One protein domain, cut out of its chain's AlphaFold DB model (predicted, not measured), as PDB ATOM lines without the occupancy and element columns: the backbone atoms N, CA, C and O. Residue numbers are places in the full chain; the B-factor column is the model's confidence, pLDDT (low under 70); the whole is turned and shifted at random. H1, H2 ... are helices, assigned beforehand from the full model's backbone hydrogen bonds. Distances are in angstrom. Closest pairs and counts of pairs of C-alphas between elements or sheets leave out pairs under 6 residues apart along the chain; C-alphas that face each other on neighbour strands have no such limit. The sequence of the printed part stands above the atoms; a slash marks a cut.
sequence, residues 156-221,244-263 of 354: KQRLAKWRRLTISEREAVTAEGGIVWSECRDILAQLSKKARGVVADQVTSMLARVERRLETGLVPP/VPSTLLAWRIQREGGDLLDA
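What this domain is: This is residues 156 to 221 and 244 to 263 of the 354 residues of an uncharacterized protein of Anthracocystis flocculosa (UniProt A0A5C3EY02). Look first for a long helical hairpin: H2 and H3 run side by side in opposite ways, and the short H4 packs on the pair with its first end, sitting slantwise to both. Beyond the open end of the hairpin sits the small H1, and residues 256 to 263, of which 256 belongs to H4, stick out as a tail. The printed part has 86 residues with four named helices in the order H1, H2, H3, H4 and no named strand; the class is all helix. The whole is loose, with a radius of gyration of the C-alphas of 16.0 A, and it is a rod spanning 55 by 25 by 15 A.

Where its parts are: Find C-alpha 156 at (36.102, -41.205, -43.827), where H1 begins; it holds residues 156 to 159. After a short link of 7 residues, H2 runs from C-alpha 167 at (34.882, -56.199, -24.735) to residue 190, 34.8 A from first to last C-alpha. A tight link of 2 residues leads to H3, residues 193 to 216, 35.0 A long. Past the cut, H4 holds residues 248 to 256, is 12.4 A long and ends with C-alpha 256 at (19.604, -55.719, -6.448).

How they stand to each other: Begin with the hairpin of H2 and H3, which touch at a shallow tilt of 10 degrees, opposite ways; their closest C-alphas, those of Leu 188 and Arg 196, are 5.7 A apart. H4 touches H2 at residues 174 to 181 alone, at a steep tilt of 47 degrees, the same way; the closest C-alphas are those of Thr 174 and Leu 248, 5.4 A apart. H4 also touches H3, at residues 207 to 211 alone, at a steep tilt of 39 degrees, opposite ways; here the C-alphas of Leu 207 and Leu 248 are closest, at 6.9 A. With one of these three pairs at a shallow tilt, the helix packing is mostly crossed, but only just. H1 is apart from H2, H3 and H4. Look also at residues 163 to 164, which pair antiparallel with residues 218 to 219, stretches too short to be named strands. In H4 every O i to N i+4 pair is within hydrogen-bond range, in H2 19 of 20 and in H3 18 of 20; H1 is too short for such a pair, and its 1 pair of O i and N i+3 is not within range.

The domain as a whole: The two C-alphas farthest apart are those of Gln 157 and Ala 263, 57.6 A. Residues 222 to 243 are not printed, and C-alphas 221 and 244 are 25.4 A apart across this cut, which lies in the link from H3 to H4. Of the links that are printed whole, none is long. Residues 256 to 263 stand free; without them the body spans 52 by 25 by 15 A. The mean pLDDT of the printed part is 72.4, and it is under 70 at residues 156 to 161, 221, 244 to 252 and 254 to 263 of this predicted model.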
ATOM      1  N   LYS A 156      36.252 -39.746 -43.700       66.75
ATOM      2  CA  LYS A 156      36.102 -41.205 -43.827       66.75
ATOM      3  C   LYS A 156      37.374 -41.968 -43.435       66.75
ATOM      4  O   LYS A 156      37.277 -42.979 -42.755       66.75
ATOM      5  N   GLN A 157      38.561 -41.478 -43.801       65.69
ATOM      6  CA  GLN A 157      39.843 -42.053 -43.364       65.69
ATOM      7  C   GLN A 157      40.140 -41.786 -41.884       65.69
ATOM      8  O   GLN A 157      40.814 -42.591 -41.248       65.69
ATOM      9  N   ARG A 158      39.653 -40.672 -41.326       65.25
ATOM     10  CA  ARG A 158      39.739 -40.385 -39.891       65.25
ATOM     11  C   ARG A 158      38.844 -41.344 -39.120       65.25
ATOM     12  O   ARG A 158      39.363 -42.021 -38.254       65.25
ATOM     13  N   LEU A 159      37.575 -41.489 -39.497       61.56
ATOM     14  CA  LEU A 159      36.638 -42.430 -38.873       61.56
ATOM     15  C   LEU A 159      37.053 -43.894 -39.062       61.56
ATOM     16  O   LEU A 159      36.906 -44.678 -38.137       61.56
ATOM     17  N   ALA A 160      37.649 -44.255 -40.202       63.19
ATOM     18  CA  ALA A 160      38.181 -45.604 -40.426       63.19
ATOM     19  C   ALA A 160      39.343 -45.969 -39.488       63.19
ATOM     20  O   ALA A 160      39.632 -47.147 -39.309       63.19
ATOM     21  N   LYS A 161      40.026 -44.979 -38.896       64.81
ATOM     22  CA  LYS A 161      41.047 -45.224 -37.867       64.81
ATOM     23  C   LYS A 161      40.442 -45.431 -36.486       64.81
ATOM     24  O   LYS A 161      41.144 -45.929 -35.614       64.81
ATOM     25  N   TRP A 162      39.197 -45.015 -36.267       77.75
ATOM     26  CA  TRP A 162      38.559 -45.147 -34.970       77.75
ATOM     27  C   TRP A 162      38.083 -46.587 -34.827       77.75
ATOM     28  O   TRP A 162      37.409 -47.132 -35.700       77.75
ATOM     29  N   ARG A 163      38.494 -47.218 -33.736       79.06
ATOM     30  CA  ARG A 163      38.142 -48.595 -33.415       79.06
ATOM     31  C   ARG A 163      36.871 -48.605 -32.580       79.06
ATOM     32  O   ARG A 163      36.568 -47.641 -31.883       79.06
ATOM     33  N   ARG A 164      36.144 -49.714 -32.624       78.69
ATOM     34  CA  ARG A 164      35.123 -49.983 -31.611       78.69
ATOM     35  C   ARG A 164      35.821 -50.268 -30.278       78.69
ATOM     36  O   ARG A 164      36.947 -50.776 -30.277       78.69
ATOM     37  N   LEU A 165      35.159 -49.941 -29.170       76.88
ATOM     38  CA  LEU A 165      35.596 -50.368 -27.839       76.88
ATOM     39  C   LEU A 165      35.766 -51.894 -27.820       76.88
ATOM     40  O   LEU A 165      34.972 -52.621 -28.433       76.88
ATOM     41  N   THR A 166      36.811 -52.394 -27.166       80.00
ATOM     42  CA  THR A 166      36.947 -53.841 -26.949       80.00
ATOM     43  C   THR A 166      35.967 -54.302 -25.872       80.00
ATOM     44  O   THR A 166      35.398 -53.489 -25.144       80.00
ATOM     45  N   ILE A 167      35.737 -55.615 -25.781       73.25
ATOM     46  CA  ILE A 167      34.882 -56.199 -24.735       73.25
ATOM     47  C   ILE A 167      35.421 -55.824 -23.344       73.25
ATOM     48  O   ILE A 167      34.666 -55.298 -22.539       73.25
ATOM     49  N   SER A 168      36.734 -55.945 -23.130       75.50
ATOM     50  CA  SER A 168      37.398 -55.590 -21.868       75.50
ATOM     51  C   SER A 168      37.247 -54.118 -21.469       75.50
ATOM     52  O   SER A 168      37.119 -53.795 -20.296       75.50
ATOM     53  N   GLU A 169      37.255 -53.199 -22.435       76.25
ATOM     54  CA  GLU A 169      37.074 -51.769 -22.161       76.25
ATOM     55  C   GLU A 169      35.620 -51.433 -21.859       76.25
ATOM     56  O   GLU A 169      35.347 -50.584 -21.015       76.25
ATOM     57  N   ARG A 170      34.680 -52.109 -22.530       77.56
ATOM     58  CA  ARG A 170      33.265 -52.002 -22.172       77.56
ATOM     59  C   ARG A 170      33.026 -52.531 -20.767       77.56
ATOM     60  O   ARG A 170      32.351 -51.862 -20.005       77.56
ATOM     61  N   GLU A 171      33.620 -53.666 -20.409       75.06
ATOM     62  CA  GLU A 171      33.542 -54.234 -19.059       75.06
ATOM     63  C   GLU A 171      34.127 -53.288 -18.004       75.06
ATOM     64  O   GLU A 171      33.512 -53.113 -16.959       75.06
ATOM     65  N   ALA A 172      35.251 -52.617 -18.285       75.75
ATOM     66  CA  ALA A 172      35.830 -51.630 -17.372       75.75
ATOM     67  C   ALA A 172      34.895 -50.428 -17.141       75.75
ATOM     68  O   ALA A 172      34.631 -50.065 -15.998       75.75
ATOM     69  N   VAL A 173      34.324 -49.858 -18.210       74.00
ATOM     70  CA  VAL A 173      33.359 -48.750 -18.083       74.00
ATOM     71  C   VAL A 173      32.065 -49.213 -17.410       74.00
ATOM     72  O   VAL A 173      31.464 -48.469 -16.640       74.00
ATOM     73  N   THR A 174      31.634 -50.448 -17.666       74.19
ATOM     74  CA  THR A 174      30.483 -51.058 -16.995       74.19
ATOM     75  C   THR A 174      30.752 -51.265 -15.501       74.19
ATOM     76  O   THR A 174      29.881 -50.992 -14.681       74.19
ATOM     77  N   ALA A 175      31.966 -51.677 -15.124       70.06
ATOM     78  CA  ALA A 175      32.372 -51.832 -13.731       70.06
ATOM     79  C   ALA A 175      32.422 -50.482 -12.994       70.06
ATOM     80  O   ALA A 175      31.873 -50.365 -11.899       70.06
ATOM     81  N   GLU A 176      32.999 -49.445 -13.608       74.06
ATOM     82  CA  GLU A 176      32.987 -48.078 -13.066       74.06
ATOM     83  C   GLU A 176      31.564 -47.502 -12.990       74.06
ATOM     84  O   GLU A 176      31.183 -46.895 -11.990       74.06
ATOM     85  N   GLY A 177      30.734 -47.747 -14.007       72.25
ATOM     86  CA  GLY A 177      29.324 -47.351 -14.003       72.25
ATOM     87  C   GLY A 177      28.507 -48.051 -12.912       72.25
ATOM     88  O   GLY A 177      27.555 -47.468 -12.392       72.25
ATOM     89  N   GLY A 178      28.914 -49.254 -12.503       71.25
ATOM     90  CA  GLY A 178      28.381 -49.937 -11.328       71.25
ATOM     91  C   GLY A 178      28.679 -49.205 -10.015       71.25
ATOM     92  O   GLY A 178      27.792 -49.080  -9.171       71.25
ATOM     93  N   ILE A 179      29.883 -48.642  -9.860       73.12
ATOM     94  CA  ILE A 179      30.260 -47.838  -8.681       73.12
ATOM     95  C   ILE A 179      29.394 -46.573  -8.599       73.12
ATOM     96  O   ILE A 179      28.794 -46.286  -7.562       73.12
ATOM     97  N   VAL A 180      29.238 -45.871  -9.725       73.12
ATOM     98  CA  VAL A 180      28.364 -44.689  -9.814       73.12
ATOM     99  C   VAL A 180      26.915 -45.047  -9.474       73.12
ATOM    100  O   VAL A 180      26.221 -44.277  -8.808       73.12
ATOM    101  N   TRP A 181      26.443 -46.224  -9.894       74.50
ATOM    102  CA  TRP A 181      25.112 -46.703  -9.527       74.50
ATOM    103  C   TRP A 181      24.980 -46.988  -8.028       74.50
ATOM    104  O   TRP A 181      23.962 -46.610  -7.451       74.50
ATOM    105  N   SER A 182      25.978 -47.603  -7.381       73.31
ATOM    106  CA  SER A 182      25.936 -47.802  -5.923       73.31
ATOM    107  C   SER A 182      25.844 -46.481  -5.160       73.31
ATOM    108  O   SER A 182      24.998 -46.354  -4.281       73.31
ATOM    109  N   GLU A 183      26.599 -45.461  -5.564       77.94
ATOM    110  CA  GLU A 183      26.523 -44.136  -4.936       77.94
ATOM    111  C   GLU A 183      25.171 -43.453  -5.200       77.94
ATOM    112  O   GLU A 183      24.558 -42.879  -4.299       77.94
ATOM    113  N   CYS A 184      24.646 -43.558  -6.427       75.19
ATOM    114  CA  CYS A 184      23.315 -43.042  -6.749       75.19
ATOM    115  C   CYS A 184      22.218 -43.751  -5.947       75.19
ATOM    116  O   CYS A 184      21.240 -43.113  -5.566       75.19
ATOM    117  N   ARG A 185      22.358 -45.057  -5.688       72.50
ATOM    118  CA  ARG A 185      21.396 -45.852  -4.913       72.50
ATOM    119  C   ARG A 185      21.300 -45.364  -3.472       72.50
ATOM    120  O   ARG A 185      20.184 -45.208  -2.978       72.50
ATOM    121  N   ASP A 186      22.425 -45.066  -2.836       78.31
ATOM    122  CA  ASP A 186      22.440 -44.553  -1.461       78.31
ATOM    123  C   ASP A 186      21.735 -43.193  -1.368       78.31
ATOM    124  O   ASP A 186      20.949 -42.940  -0.452       78.31
ATOM    125  N   ILE A 187      21.912 -42.346  -2.384       79.88
ATOM    126  CA  ILE A 187      21.212 -41.061  -2.501       79.88
ATOM    127  C   ILE A 187      19.712 -41.274  -2.787       79.88
ATOM    128  O   ILE A 187      18.857 -40.614  -2.196       79.88
ATOM    129  N   LEU A 188      19.356 -42.233  -3.650       78.50
ATOM    130  CA  LEU A 188      17.968 -42.606  -3.961       78.50
ATOM    131  C   LEU A 188      17.218 -43.167  -2.741       78.50
ATOM    132  O   LEU A 188      16.003 -42.969  -2.613       78.50
ATOM    133  N   ALA A 189      17.917 -43.856  -1.839       80.50
ATOM    134  CA  ALA A 189      17.350 -44.391  -0.606       80.50
ATOM    135  C   ALA A 189      16.894 -43.277   0.353       80.50
ATOM    136  O   ALA A 189      15.881 -43.438   1.036       80.50
ATOM    137  N   GLN A 190      17.561 -42.121   0.331       82.56
ATOM    138  CA  GLN A 190      17.214 -40.949   1.143       82.56
ATOM    139  C   GLN A 190      16.010 -40.164   0.590       82.56
ATOM    140  O   GLN A 190      15.401 -39.363   1.301       82.56
ATOM    141  N   LEU A 191      15.622 -40.401  -0.667       79.94
ATOM    142  CA  LEU A 191      14.473 -39.745  -1.292       79.94
ATOM    143  C   LEU A 191      13.142 -40.397  -0.893       79.94
ATOM    144  O   LEU A 191      13.045 -41.600  -0.625       79.94
ATOM    145  N   SER A 192      12.073 -39.594  -0.927       84.62
ATOM    146  CA  SER A 192      10.703 -40.068  -0.701       84.62
ATOM    147  C   SER A 192      10.279 -41.107  -1.749       84.62
ATOM    148  O   SER A 192      10.699 -41.046  -2.906       84.62
ATOM    149  N   LYS A 193       9.393 -42.045  -1.377       80.06
ATOM    150  CA  LYS A 193       8.957 -43.163  -2.244       80.06
ATOM    151  C   LYS A 193       8.484 -42.718  -3.641       80.06
ATOM    152  O   LYS A 193       8.753 -43.404  -4.619       80.06
ATOM    153  N   LYS A 194       7.823 -41.556  -3.745       76.81
ATOM    154  CA  LYS A 194       7.337 -40.994  -5.021       76.81
ATOM    155  C   LYS A 194       8.466 -40.424  -5.889       76.81
ATOM    156  O   LYS A 194       8.445 -40.608  -7.099       76.81
ATOM    157  N   ALA A 195       9.451 -39.762  -5.280       77.06
ATOM    158  CA  ALA A 195      10.613 -39.231  -5.995       77.06
ATOM    159  C   ALA A 195      11.582 -40.348  -6.415       77.06
ATOM    160  O   ALA A 195      12.157 -40.293  -7.499       77.06
ATOM    161  N   ARG A 196      11.706 -41.397  -5.593       81.25
ATOM    162  CA  ARG A 196      12.586 -42.540  -5.853       81.25
ATOM    163  C   ARG A 196      12.263 -43.245  -7.168       81.25
ATOM    164  O   ARG A 196      13.185 -43.530  -7.917       81.25
ATOM    165  N   GLY A 197      10.982 -43.478  -7.467       76.06
ATOM    166  CA  GLY A 197      10.564 -44.120  -8.721       76.06
ATOM    167  C   GLY A 197      10.957 -43.308  -9.957       76.06
ATOM    168  O   GLY A 197      11.637 -43.816 -10.839       76.06
ATOM    169  N   VAL A 198      10.629 -42.012  -9.971       81.81
ATOM    170  CA  VAL A 198      10.927 -41.121 -11.109       81.81
ATOM    171  C   VAL A 198      12.433 -41.004 -11.358       81.81
ATOM    172  O   VAL A 198      12.883 -41.068 -12.502       81.81
ATOM    173  N   VAL A 199      13.229 -40.854 -10.295       80.75
ATOM    174  CA  VAL A 199      14.687 -40.739 -10.430       80.75
ATOM    175  C   VAL A 199      15.303 -42.089 -10.807       80.75
ATOM    176  O   VAL A 199      16.178 -42.123 -11.666       80.75
ATOM    177  N   ALA A 200      14.817 -43.209 -10.262       79.31
ATOM    178  CA  ALA A 200      15.270 -44.538 -10.666       79.31
ATOM    179  C   ALA A 200      15.007 -44.800 -12.159       79.31
ATOM    180  O   ALA A 200      15.914 -45.248 -12.862       79.31
ATOM    181  N   ASP A 201      13.827 -44.452 -12.676       81.38
ATOM    182  CA  ASP A 201      13.499 -44.575 -14.102       81.38
ATOM    183  C   ASP A 201      14.418 -43.704 -14.968       81.38
ATOM    184  O   ASP A 201      14.928 -44.140 -16.006       81.38
ATOM    185  N   GLN A 202      14.692 -42.478 -14.520       83.38
ATOM    186  CA  GLN A 202      15.564 -41.554 -15.234       83.38
ATOM    187  C   GLN A 202      17.017 -42.036 -15.264       83.38
ATOM    188  O   GLN A 202      17.644 -42.007 -16.324       83.38
ATOM    189  N   VAL A 203      17.547 -42.541 -14.148       80.25
ATOM    190  CA  VAL A 203      18.906 -43.094 -14.110       80.25
ATOM    191  C   VAL A 203      18.983 -44.392 -14.924       80.25
ATOM    192  O   VAL A 203      19.939 -44.575 -15.673       80.25
ATOM    193  N   THR A 204      17.941 -45.229 -14.915       80.56
ATOM    194  CA  THR A 204      17.848 -46.415 -15.793       80.56
ATOM    195  C   THR A 204      17.906 -46.023 -17.271       80.56
ATOM    196  O   THR A 204      18.653 -46.609 -18.055       80.56
ATOM    197  N   SER A 205      17.160 -44.986 -17.656       83.69
ATOM    198  CA  SER A 205      17.168 -44.450 -19.019       83.69
ATOM    199  C   SER A 205      18.538 -43.883 -19.411       83.69
ATOM    200  O   SER A 205      19.006 -44.092 -20.536       83.69
ATOM    201  N   MET A 206      19.220 -43.196 -18.483       81.75
ATOM    202  CA  MET A 206      20.580 -42.702 -18.705       81.75
ATOM    203  C   MET A 206      21.581 -43.844 -18.885       81.75
ATOM    204  O   MET A 206      22.350 -43.807 -19.843       81.75
ATOM    205  N   LEU A 207      21.533 -44.873 -18.039       79.50
ATOM    206  CA  LEU A 207      22.400 -46.049 -18.144       79.50
ATOM    207  C   LEU A 207      22.199 -46.778 -19.478       79.50
ATOM    208  O   LEU A 207      23.171 -47.027 -20.185       79.50
ATOM    209  N   ALA A 208      20.950 -46.999 -19.901       81.19
ATOM    210  CA  ALA A 208      20.646 -47.604 -21.201       81.19
ATOM    211  C   ALA A 208      21.145 -46.750 -22.385       81.19
ATOM    212  O   ALA A 208      21.554 -47.262 -23.431       81.19
ATOM    213  N   ARG A 209      21.125 -45.416 -22.250       84.38
ATOM    214  CA  ARG A 209      21.688 -44.509 -23.260       84.38
ATOM    215  C   ARG A 209      23.214 -44.593 -23.299       84.38
ATOM    216  O   ARG A 209      23.771 -44.557 -24.395       84.38
ATOM    217  N   VAL A 210      23.875 -44.687 -22.145       79.38
ATOM    218  CA  VAL A 210      25.332 -44.867 -22.041       79.38
ATOM    219  C   VAL A 210      25.742 -46.204 -22.650       79.38
ATOM    220  O   VAL A 210      26.633 -46.234 -23.489       79.38
ATOM    221  N   GLU A 211      25.024 -47.280 -22.350       80.19
ATOM    222  CA  GLU A 211      25.262 -48.611 -22.907       80.19
ATOM    223  C   GLU A 211      25.223 -48.619 -24.443       80.19
ATOM    224  O   GLU A 211      26.200 -48.992 -25.093       80.19
ATOM    225  N   ARG A 212      24.176 -48.045 -25.054       79.88
ATOM    226  CA  ARG A 212      24.123 -47.890 -26.522       79.88
ATOM    227  C   ARG A 212      25.283 -47.062 -27.080       79.88
ATOM    228  O   ARG A 212      25.714 -47.275 -28.217       79.88
ATOM    229  N   ARG A 213      25.782 -46.083 -26.320       80.94
ATOM    230  CA  ARG A 213      26.945 -45.267 -26.707       80.94
ATOM    231  C   ARG A 213      28.258 -46.033 -26.571       80.94
ATOM    232  O   ARG A 213      29.159 -45.752 -27.350       80.94
ATOM    233  N   LEU A 214      28.361 -47.004 -25.668       78.81
ATOM    234  CA  LEU A 214      29.521 -47.891 -25.548       78.81
ATOM    235  C   LEU A 214      29.545 -48.959 -26.652       78.81
ATOM    236  O   LEU A 214      30.610 -49.314 -27.151       78.81
ATOM    237  N   GLU A 215      28.380 -49.429 -27.101       76.38
ATOM    238  CA  GLU A 215      28.273 -50.385 -28.215       76.38
ATOM    239  C   GLU A 215      28.592 -49.753 -29.576       76.38
ATOM    240  O   GLU A 215      29.264 -50.348 -30.422       76.38
ATOM    241  N   THR A 216      28.112 -48.526 -29.794       77.25
ATOM    242  CA  THR A 216      28.277 -47.790 -31.061       77.25
ATOM    243  C   THR A 216      29.448 -46.807 -31.043       77.25
ATOM    244  O   THR A 216      29.778 -46.210 -32.072       77.25
ATOM    245  N   GLY A 217      30.085 -46.647 -29.882       74.44
ATOM    246  CA  GLY A 217      31.186 -45.734 -29.638       74.44
ATOM    247  C   GLY A 217      32.409 -46.105 -30.458       74.44
ATOM    248  O   GLY A 217      33.001 -47.175 -30.305       74.44
ATOM    249  N   LEU A 218      32.797 -45.188 -31.336       78.00
ATOM    250  CA  LEU A 218      34.088 -45.224 -31.991       78.00
ATOM    251  C   LEU A 218      35.071 -44.459 -31.105       78.00
ATOM    252  O   LEU A 218      34.793 -43.334 -30.694       78.00
ATOM    253  N   VAL A 219      36.218 -45.064 -30.827       72.88
ATOM    254  CA  VAL A 219      37.287 -44.487 -30.014       72.88
ATOM    255  C   VAL A 219      38.538 -44.383 -30.881       72.88
ATOM    256  O   VAL A 219      38.814 -45.292 -31.676       72.88
ATOM    257  N   PRO A 220      39.303 -43.281 -30.799       72.19
ATOM    258  CA  PRO A 220      40.574 -43.191 -31.495       72.19
ATOM    259  C   PRO A 220      41.478 -44.384 -31.131       72.19
ATOM    260  O   PRO A 220      41.453 -44.878 -30.001       72.19
ATOM    261  N   PRO A 221      42.272 -44.890 -32.087       66.12
ATOM    262  CA  PRO A 221      43.180 -45.986 -31.809       66.12
ATOM    263  C   PRO A 221      44.197 -45.487 -30.784       66.12
ATOM    264  O   PRO A 221      44.779 -44.415 -30.968       66.12
ATOM    265  N   VAL A 244      31.082 -61.658 -15.015       54.34
ATOM    266  CA  VAL A 244      30.872 -60.240 -14.779       54.34
ATOM    267  C   VAL A 244      29.810 -59.852 -15.794       54.34
ATOM    268  O   VAL A 244      30.004 -60.092 -16.991       54.34
ATOM    269  N   PRO A 245      28.670 -59.312 -15.349       56.97
ATOM    270  CA  PRO A 245      27.594 -58.968 -16.248       56.97
ATOM    271  C   PRO A 245      28.119 -57.998 -17.300       56.97
ATOM    272  O   PRO A 245      28.595 -56.906 -16.993       56.97
ATOM    273  N   SER A 246      28.051 -58.427 -18.557       59.16
ATOM    274  CA  SER A 246      28.575 -57.683 -19.705       59.16
ATOM    275  C   SER A 246      27.810 -56.383 -19.972       59.16
ATOM    276  O   SER A 246      28.269 -55.542 -20.746       59.16
ATOM    277  N   THR A 247      26.666 -56.204 -19.305       63.25
ATOM    278  CA  THR A 247      25.758 -55.066 -19.418       63.25
ATOM    279  C   THR A 247      25.577 -54.371 -18.069       63.25
ATOM    280  O   THR A 247      25.490 -55.010 -17.016       63.25
ATOM    281  N   LEU A 248      25.473 -53.040 -18.099       65.81
ATOM    282  CA  LEU A 248      25.244 -52.214 -16.902       65.81
ATOM    283  C   LEU A 248      23.940 -52.596 -16.187       65.81
ATOM    284  O   LEU A 248      23.868 -52.573 -14.959       65.81
ATOM    285  N   LEU A 249      22.914 -52.997 -16.947       65.94
ATOM    286  CA  LEU A 249      21.666 -53.507 -16.381       65.94
ATOM    287  C   LEU A 249      21.834 -54.866 -15.693       65.94
ATOM    288  O   LEU A 249      21.264 -55.061 -14.623       65.94
ATOM    289  N   ALA A 250      22.608 -55.796 -16.260       66.75
ATOM    290  CA  ALA A 250      22.838 -57.080 -15.601       66.75
ATOM    291  C   ALA A 250      23.678 -56.910 -14.322       66.75
ATOM    292  O   ALA A 250      23.430 -57.600 -13.336       66.75
ATOM    293  N   TRP A 251      24.580 -55.921 -14.288       69.50
ATOM    294  CA  TRP A 251      25.307 -55.534 -13.075       69.50
ATOM    295  C   TRP A 251      24.370 -55.047 -11.971       69.50
ATOM    296  O   TRP A 251      24.474 -55.473 -10.820       69.50
ATOM    297  N   ARG A 252      23.394 -54.213 -12.337       69.31
ATOM    298  CA  ARG A 252      22.348 -53.756 -11.422       69.31
ATOM    299  C   ARG A 252      21.501 -54.913 -10.890       69.31
ATOM    300  O   ARG A 252      21.335 -55.014  -9.679       69.31
ATOM    301  N   ILE A 253      20.988 -55.774 -11.768       70.75
ATOM    302  CA  ILE A 253      20.115 -56.897 -11.382       70.75
ATOM    303  C   ILE A 253      20.843 -57.839 -10.415       70.75
ATOM    304  O   ILE A 253      20.278 -58.219  -9.394       70.75
ATOM    305  N   GLN A 254      22.117 -58.145 -10.675       68.00
ATOM    306  CA  GLN A 254      22.927 -58.996  -9.799       68.00
ATOM    307  C   GLN A 254      23.109 -58.405  -8.386       68.00
ATOM    308  O   GLN A 254      23.127 -59.145  -7.408       68.00
ATOM    309  N   ARG A 255      23.232 -57.077  -8.263       64.00
ATOM    310  CA  ARG A 255      23.375 -56.366  -6.976       64.00
ATOM    311  C   ARG A 255      22.043 -56.091  -6.271       64.00
ATOM    312  O   ARG A 255      22.024 -55.955  -5.053       64.00
ATOM    313  N   GLU A 256      20.947 -55.940  -7.008       60.88
ATOM    314  CA  GLU A 256      19.604 -55.719  -6.448       60.88
ATOM    315  C   GLU A 256      18.936 -57.027  -6.012       60.88
ATOM    316  O   GLU A 256      18.233 -57.027  -5.007       60.88
ATOM    317  N   GLY A 257      19.215 -58.145  -6.691       58.00
ATOM    318  CA  GLY A 257      18.668 -59.460  -6.340       58.00
ATOM    319  C   GLY A 257      19.146 -60.018  -4.993       58.00
ATOM    320  O   GLY A 257      18.459 -60.851  -4.417       58.00
ATOM    321  N   GLY A 258      20.282 -59.547  -4.465       53.75
ATOM    322  CA  GLY A 258      20.804 -59.995  -3.166       53.75
ATOM    323  C   GLY A 258      20.118 -59.365  -1.947       53.75
ATOM    324  O   GLY A 258      20.055 -59.990  -0.901       53.75
ATOM    325  N   ASP A 259      19.564 -58.157  -2.079       48.09
ATOM    326  CA  ASP A 259      19.080 -57.347  -0.942       48.09
ATOM    327  C   ASP A 259      17.593 -57.608  -0.606       48.09
ATOM    328  O   ASP A 259      17.065 -57.105   0.380       48.09
ATOM    329  N   LEU A 260      16.897 -58.393  -1.441       47.28
ATOM    330  CA  LEU A 260      15.509 -58.824  -1.212       47.28
ATOM    331  C   LEU A 260      15.428 -60.185  -0.492       47.28
ATOM    332  O   LEU A 260      14.372 -60.535   0.021       47.28
ATOM    333  N   LEU A 261      16.529 -60.942  -0.440       50.28
ATOM    334  CA  LEU A 261      16.581 -62.300   0.123       50.28
ATOM    335  C   LEU A 261      16.910 -62.334   1.627       50.28
ATOM    336  O   LEU A 261      16.727 -63.365   2.269       50.28
ATOM    337  N   ASP A 262      17.360 -61.218   2.208       44.03
ATOM    338  CA  ASP A 262      17.760 -61.152   3.622       44.03
ATOM    339  C   ASP A 262      16.611 -60.804   4.592       44.03
ATOM    340  O   ASP A 262      16.805 -60.831   5.808       44.03
ATOM    341  N   ALA A 263      15.403 -60.517   4.090       50.38
ATOM    342  CA  ALA A 263      14.258 -60.127   4.920       50.38
ATOM    343  C   ALA A 263      13.363 -61.292   5.393       50.38
ATOM    344  O   ALA A 263      12.577 -61.092   6.317       50.38
TER     345      ALA A 263